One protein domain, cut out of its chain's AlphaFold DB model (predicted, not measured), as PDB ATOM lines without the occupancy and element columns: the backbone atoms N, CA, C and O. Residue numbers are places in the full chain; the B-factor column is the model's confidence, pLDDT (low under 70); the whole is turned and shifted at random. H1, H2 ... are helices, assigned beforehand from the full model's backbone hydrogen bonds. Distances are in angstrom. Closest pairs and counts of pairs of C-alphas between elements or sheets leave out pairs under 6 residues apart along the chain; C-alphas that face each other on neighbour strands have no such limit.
ATOM      1  N   GLU A 181     -11.986  38.939 -14.108       91.12
ATOM      2  CA  GLU A 181     -11.347  39.910 -13.203       91.12
ATOM      3  C   GLU A 181     -12.158  40.152 -11.915       91.12
ATOM      4  O   GLU A 181     -11.616  40.213 -10.809       91.12
ATOM      5  N   ASN A 182     -13.488  40.198 -12.018       87.50
ATOM      6  CA  ASN A 182     -14.358  40.373 -10.851       87.50
ATOM      7  C   ASN A 182     -14.261  39.209  -9.851       87.50
ATOM      8  O   ASN A 182     -14.420  39.415  -8.645       87.50
ATOM      9  N   LEU A 183     -14.024  37.982 -10.329       88.94
ATOM     10  CA  LEU A 183     -13.807  36.829  -9.458       88.94
ATOM     11  C   LEU A 183     -12.470  36.962  -8.722       88.94
ATOM     12  O   LEU A 183     -12.441  36.778  -7.506       88.94
ATOM     13  N   PHE A 184     -11.401  37.347  -9.424       89.62
ATOM     14  CA  PHE A 184     -10.085  37.570  -8.818       89.62
ATOM     15  C   PHE A 184     -10.126  38.620  -7.708       89.62
ATOM     16  O   PHE A 184      -9.593  38.384  -6.625       89.62
ATOM     17  N   GLN A 185     -10.825  39.738  -7.921       89.75
ATOM     18  CA  GLN A 185     -10.968  40.761  -6.882       89.75
ATOM     19  C   GLN A 185     -11.697  40.246  -5.641       89.75
ATOM     20  O   GLN A 185     -11.276  40.541  -4.522       89.75
ATOM     21  N   ARG A 186     -12.766  39.454  -5.811       89.00
ATOM     22  CA  ARG A 186     -13.467  38.841  -4.672       89.00
ATOM     23  C   ARG A 186     -12.560  37.879  -3.911       89.00
ATOM     24  O   ARG A 186     -12.487  37.975  -2.692       89.00
ATOM     25  N   LEU A 187     -11.836  37.011  -4.620       91.56
ATOM     26  CA  LEU A 187     -10.894  36.070  -4.006       91.56
ATOM     27  C   LEU A 187      -9.787  36.796  -3.237       91.56
ATOM     28  O   LEU A 187      -9.474  36.414  -2.111       91.56
ATOM     29  N   TRP A 188      -9.241  37.873  -3.807       91.31
ATOM     30  CA  TRP A 188      -8.252  38.713  -3.135       91.31
ATOM     31  C   TRP A 188      -8.796  39.313  -1.839       91.31
ATOM     32  O   TRP A 188      -8.134  39.224  -0.808       91.31
ATOM     33  N   ARG A 189     -10.012  39.875  -1.861       90.00
ATOM     34  CA  ARG A 189     -10.649  40.414  -0.650       90.00
ATOM     35  C   ARG A 189     -10.871  39.326   0.396       90.00
ATOM     36  O   ARG A 189     -10.486  39.513   1.545       90.00
ATOM     37  N   SER A 190     -11.420  38.177   0.003       88.88
ATOM     38  CA  SER A 190     -11.621  37.046   0.916       88.88
ATOM     39  C   SER A 190     -10.313  36.590   1.562       88.88
ATOM     40  O   SER A 190     -10.281  36.371   2.768       88.88
ATOM     41  N   TYR A 191      -9.229  36.500   0.786       90.69
ATOM     42  CA  TYR A 191      -7.896  36.201   1.307       90.69
ATOM     43  C   TYR A 191      -7.396  37.286   2.270       90.69
ATOM     44  O   TYR A 191      -6.948  36.971   3.365       90.69
ATOM     45  N   PHE A 192      -7.491  38.562   1.885       88.56
ATOM     46  CA  PHE A 192      -7.018  39.683   2.698       88.56
ATOM     47  C   PHE A 192      -7.696  39.726   4.075       88.56
ATOM     48  O   PHE A 192      -7.029  39.956   5.082       88.56
ATOM     49  N   HIS A 193      -9.006  39.471   4.124       85.75
ATOM     50  CA  HIS A 193      -9.750  39.419   5.379       85.75
ATOM     51  C   HIS A 193      -9.465  38.148   6.184       85.75
ATOM     52  O   HIS A 193      -9.356  38.232   7.401       85.75
ATOM     53  N   SER A 194      -9.294  36.987   5.544       87.56
ATOM     54  CA  SER A 194      -9.079  35.728   6.271       87.56
ATOM     55  C   SER A 194      -7.708  35.623   6.940       87.56
ATOM     56  O   SER A 194      -7.561  34.895   7.918       87.56
ATOM     57  N   VAL A 195      -6.700  36.344   6.438       87.19
ATOM     58  CA  VAL A 195      -5.368  36.408   7.066       87.19
ATOM     59  C   VAL A 195      -5.258  37.487   8.144       87.19
ATOM     60  O   VAL A 195      -4.239  37.556   8.837       87.19
ATOM     61  N   ALA A 196      -6.264  38.357   8.277       82.94
ATOM     62  CA  ALA A 196      -6.283  39.380   9.308       82.94
ATOM     63  C   ALA A 196      -6.544  38.736  10.678       82.94
ATOM     64  O   ALA A 196      -7.461  37.941  10.844       82.94
ATOM     65  N   VAL A 197      -5.719  39.085  11.665       80.19
ATOM     66  CA  VAL A 197      -5.915  38.674  13.060       80.19
ATOM     67  C   VAL A 197      -6.608  39.831  13.765       80.19
ATOM     68  O   VAL A 197      -5.975  40.871  13.966       80.19
ATOM     69  N   GLU A 198      -7.891  39.672  14.089       79.19
ATOM     70  CA  GLU A 198      -8.746  40.731  14.648       79.19
ATOM     71  C   GLU A 198      -8.142  41.341  15.922       79.19
ATOM     72  O   GLU A 198      -8.081  42.558  16.076       79.19
ATOM     73  N   GLU A 199      -7.545  40.519  16.787       82.75
ATOM     74  CA  GLU A 199      -6.917  40.962  18.036       82.75
ATOM     75  C   GLU A 199      -5.650  41.808  17.818       82.75
ATOM     76  O   GLU A 199      -5.143  42.437  18.748       82.75
ATOM     77  N   ARG A 200      -5.103  41.820  16.595       85.06
ATOM     78  CA  ARG A 200      -3.945  42.640  16.202       85.06
ATOM     79  C   ARG A 200      -4.351  43.897  15.438       85.06
ATOM     80  O   ARG A 200      -3.470  44.598  14.924       85.06
ATOM     81  N   GLU A 201      -5.644  44.200  15.341       83.88
ATOM     82  CA  GLU A 201      -6.101  45.390  14.643       83.88
ATOM     83  C   GLU A 201      -5.611  46.661  15.351       83.88
ATOM     84  O   GLU A 201      -5.898  46.942  16.513       83.88
ATOM     85  N   ASN A 202      -4.837  47.463  14.623       90.00
ATOM     86  CA  ASN A 202      -4.385  48.767  15.082       90.00
ATOM     87  C   ASN A 202      -4.563  49.782  13.959       90.00
ATOM     88  O   ASN A 202      -3.697  49.946  13.091       90.00
ATOM     89  N   ARG A 203      -5.697  50.488  13.991       87.12
ATOM     90  CA  ARG A 203      -6.074  51.449  12.952       87.12
ATOM     91  C   ARG A 203      -5.031  52.548  12.763       87.12
ATOM     92  O   ARG A 203      -4.667  52.860  11.632       87.12
ATOM     93  N   ARG A 204      -4.488  53.097  13.856       90.31
ATOM     94  CA  ARG A 204      -3.463  54.153  13.808       90.31
ATOM     95  C   ARG A 204      -2.191  53.670  13.108       90.31
ATOM     96  O   ARG A 204      -1.641  54.382  12.267       90.31
ATOM     97  N   LEU A 205      -1.730  52.462  13.430       91.25
ATOM     98  CA  LEU A 205      -0.566  51.867  12.779       91.25
ATOM     99  C   LEU A 205      -0.856  51.567  11.303       91.25
ATOM    100  O   LEU A 205      -0.032  51.891  10.451       91.25
ATOM    101  N   GLN A 206      -2.031  51.019  10.986       90.31
ATOM    102  CA  GLN A 206      -2.439  50.748   9.608       90.31
ATOM    103  C   GLN A 206      -2.480  52.034   8.768       90.31
ATOM    104  O   GLN A 206      -1.951  52.047   7.661       90.31
ATOM    105  N   LEU A 207      -3.031  53.133   9.294       90.12
ATOM    106  CA  LEU A 207      -3.038  54.446   8.632       90.12
ATOM    107  C   LEU A 207      -1.624  55.015   8.448       90.12
ATOM    108  O   LEU A 207      -1.331  55.635   7.430       90.12
ATOM    109  N   SER A 208      -0.714  54.766   9.395       90.12
ATOM    110  CA  SER A 208       0.695  55.154   9.258       90.12
ATOM    111  C   SER A 208       1.414  54.359   8.158       90.12
ATOM    112  O   SER A 208       2.200  54.925   7.391       90.12
ATOM    113  N   LYS A 209       1.148  53.048   8.061       91.19
ATOM    114  CA  LYS A 209       1.782  52.151   7.081       91.19
ATOM    115  C   LYS A 209       1.177  52.278   5.684       91.19
ATOM    116  O   LYS A 209       1.929  52.299   4.713       91.19
ATOM    117  N   VAL A 210      -0.143  52.412   5.593       91.50
ATOM    118  CA  VAL A 210      -0.912  52.569   4.353       91.50
ATOM    119  C   VAL A 210      -1.839  53.784   4.497       91.50
ATOM    120  O   VAL A 210      -3.005  53.629   4.868       91.50
ATOM    121  N   PRO A 211      -1.338  55.009   4.255       91.56
ATOM    122  CA  PRO A 211      -2.151  56.225   4.341       91.56
ATOM    123  C   PRO A 211      -3.320  56.231   3.346       91.56
ATOM    124  O   PRO A 211      -3.177  55.697   2.246       91.56
ATOM    125  N   LEU A 212      -4.432  56.884   3.706       89.69
ATOM    126  CA  LEU A 212      -5.688  56.893   2.931       89.69
ATOM    127  C   LEU A 212      -5.502  57.288   1.462       89.69
ATOM    128  O   LEU A 212      -5.975  56.574   0.585       89.69
ATOM    129  N   ARG A 213      -4.688  58.314   1.184       88.31
ATOM    130  CA  ARG A 213      -4.398  58.777  -0.187       88.31
ATOM    131  C   ARG A 213      -3.869  57.702  -1.151       88.31
ATOM    132  O   ARG A 213      -3.897  57.903  -2.355       88.31
ATOM    133  N   TYR A 214      -3.329  56.588  -0.644       91.12
ATOM    134  CA  TYR A 214      -2.849  55.478  -1.479       91.12
ATOM    135  C   TYR A 214      -3.903  54.387  -1.702       91.12
ATOM    136  O   TYR A 214      -3.701  53.522  -2.548       91.12
ATOM    137  N   ARG A 215      -5.005  54.402  -0.944       91.75
ATOM    138  CA  ARG A 215      -5.978  53.306  -0.882       91.75
ATOM    139  C   ARG A 215      -7.031  53.344  -1.985       91.75
ATOM    140  O   ARG A 215      -7.607  52.300  -2.264       91.75
ATOM    141  N   ARG A 216      -7.245  54.495  -2.635       89.81
ATOM    142  CA  ARG A 216      -8.293  54.701  -3.658       89.81
ATOM    143  C   ARG A 216      -8.321  53.616  -4.742       89.81
ATOM    144  O   ARG A 216      -9.389  53.183  -5.151       89.81
ATOM    145  N   HIS A 217      -7.147  53.147  -5.170       89.81
ATOM    146  CA  HIS A 217      -6.997  52.142  -6.233       89.81
ATOM    147  C   HIS A 217      -6.648  50.735  -5.713       89.81
ATOM    148  O   HIS A 217      -6.250  49.864  -6.486       89.81
ATOM    149  N   MET A 218      -6.767  50.495  -4.404       92.75
ATOM    150  CA  MET A 218      -6.443  49.213  -3.774       92.75
ATOM    151  C   MET A 218      -7.708  48.374  -3.572       92.75
ATOM    152  O   MET A 218      -8.623  48.770  -2.852       92.75
ATOM    153  N   THR A 219      -7.742  47.180  -4.166       89.50
ATOM    154  CA  THR A 219      -8.904  46.277  -4.156       89.50
ATOM    155  C   THR A 219      -9.389  45.924  -2.747       89.50
ATOM    156  O   THR A 219     -10.591  45.822  -2.521       89.50
ATOM    157  N   GLU A 220      -8.470  45.764  -1.795       89.31
ATOM    158  CA  GLU A 220      -8.760  45.453  -0.388       89.31
ATOM    159  C   GLU A 220      -9.440  46.594   0.389       89.31
ATOM    160  O   GLU A 220     -10.018  46.353   1.443       89.31
ATOM    161  N   PHE A 221      -9.394  47.830  -0.117       86.81
ATOM    162  CA  PHE A 221      -9.985  48.997   0.543       86.81
ATOM    163  C   PHE A 221     -11.199  49.567  -0.208       86.81
ATOM    164  O   PHE A 221     -11.826  50.498   0.285       86.81
ATOM    165  N   ALA A 222     -11.580  48.993  -1.354       77.00
ATOM    166  CA  ALA A 222     -12.648  49.507  -2.218       77.00
ATOM    167  C   ALA A 222     -14.043  49.586  -1.553       77.00
ATOM    168  O   ALA A 222     -14.906  50.335  -2.002       77.00
ATOM    169  N   GLU A 223     -14.283  48.821  -0.486       68.31
ATOM    170  CA  GLU A 223     -15.554  48.808   0.255       68.31
ATOM    171  C   GLU A 223     -15.483  49.608   1.573       68.31
ATOM    172  O   GLU A 223     -16.453  49.640   2.327       68.31
ATOM    173  N   HIS A 224     -14.361  50.281   1.856       60.28
ATOM    174  CA  HIS A 224     -14.179  51.027   3.100       60.28
ATOM    175  C   HIS A 224     -14.985  52.348   3.086       60.28
ATOM    176  O   HIS A 224     -14.791  53.144   2.166       60.28
ATOM    177  N   PRO A 225     -15.824  52.635   4.108       53.88
ATOM    178  CA  PRO A 225     -16.716  53.803   4.120       53.88
ATOM    179  C   PRO A 225     -15.987  55.137   3.882       53.88
ATOM    180  O   PRO A 225     -16.389  55.912   3.025       53.88
ATOM    181  N   GLU A 226     -14.845  55.332   4.549       54.84
ATOM    182  CA  GLU A 226     -13.984  56.527   4.430       54.84
ATOM    183  C   GLU A 226     -13.469  56.818   3.002       54.84
ATOM    184  O   GLU A 226     -13.046  57.931   2.726       54.84
ATOM    185  N   ILE A 227     -13.472  55.834   2.092       54.25
ATOM    186  CA  ILE A 227     -13.049  56.017   0.689       54.25
ATOM    187  C   ILE A 227     -14.250  56.333  -0.211       54.25
ATOM    188  O   ILE A 227     -14.079  56.960  -1.252       54.25
ATOM    189  N   ARG A 228     -15.469  55.936   0.179       43.47
ATOM    190  CA  ARG A 228     -16.694  56.271  -0.564       43.47
ATOM    191  C   ARG A 228     -17.055  57.750  -0.414       43.47
ATOM    192  O   ARG A 228     -17.398  58.377  -1.408       43.47
ATOM    193  N   GLU A 229     -16.885  58.315   0.782       39.25
ATOM    194  CA  GLU A 229     -17.185  59.731   1.053       39.25
ATOM    195  C   GLU A 229     -16.262  60.710   0.293       39.25
ATOM    196  O   GLU A 229     -16.729  61.753  -0.151       39.25
ATOM    197  N   GLU A 230     -14.985  60.370   0.057       43.25
ATOM    198  CA  GLU A 230     -14.076  61.176  -0.789       43.25
ATOM    199  C   GLU A 230     -14.384  61.067  -2.297       43.25
ATOM    200  O   GLU A 230     -13.969  61.929  -3.064       43.25
ATOM    201  N   VAL A 231     -15.076  60.014  -2.751       41.97
ATOM    202  CA  VAL A 231     -15.377  59.787  -4.181       41.97
ATOM    203  C   VAL A 231     -16.738  60.358  -4.588       41.97
ATOM    204  O   VAL A 231     -16.916  60.708  -5.749       41.97
ATOM    205  N   GLU A 232     -17.687  60.465  -3.656       33.41
ATOM    206  CA  GLU A 232     -19.012  61.070  -3.888       33.41
ATOM    207  C   GLU A 232     -19.052  62.582  -3.583       33.41
ATOM    208  O   GLU A 232     -20.055  63.235  -3.865       33.41
ATOM    209  N   GLY A 233     -17.977  63.140  -3.013       38.62
ATOM    210  CA  GLY A 233     -17.866  64.548  -2.612       38.62
ATOM    211  C   GLY A 233     -17.164  65.494  -3.601       38.62
ATOM    212  O   GLY A 233     -16.996  66.662  -3.250       38.62
TER     213      GLY A 233
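AT A GLANCE: This is residues 181 to 233 of the 234 residues of the protein "DUF4130 domain-containing protein" of Synergistales bacterium (UniProt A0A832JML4). Three separate helices stand round an open, flat frame and do not pack on one another; a long loop, residues 210 to 224, folds back through the middle. H1 is the longest, and residues 194 to 211, with H2 among them, stick out. The printed part has 53 residues with three named helices, H1, H2, H3 in order, and no named strand: all helix. It is only just loose, close to compact, with a radius of gyration of the C-alphas of 12.1 A, and spans 31 by 30 by 15 A.

HOW THE PARTS SIT: Start at H1, residues 181 to 194; it is apart from H2, residues 203 to 209, and from H3, residues 225 to 232. H2 and H3 are apart too. In H1 and H2 every O i to N i+4 pair is within hydrogen-bond range; in H3, 2 of 4 are.

IN THESE COORDINATES: Find C-alpha 181 at (-11.347, 39.910, -13.203); from there H1 runs 20.0 A to C-alpha 194. H2 covers 9.8 A. H3 runs 11.1 A to C-alpha 232 at (-19.012, 61.070, -3.888).

THE WHOLE: The C-alphas of Glu 199 and Gly 233, the two farthest apart, are 33.2 A apart. The printed part has no cut; the link from H1 to H2 is short, that from H2 to H3 long. Look for pLDDT under 70 at residues 223 to 233.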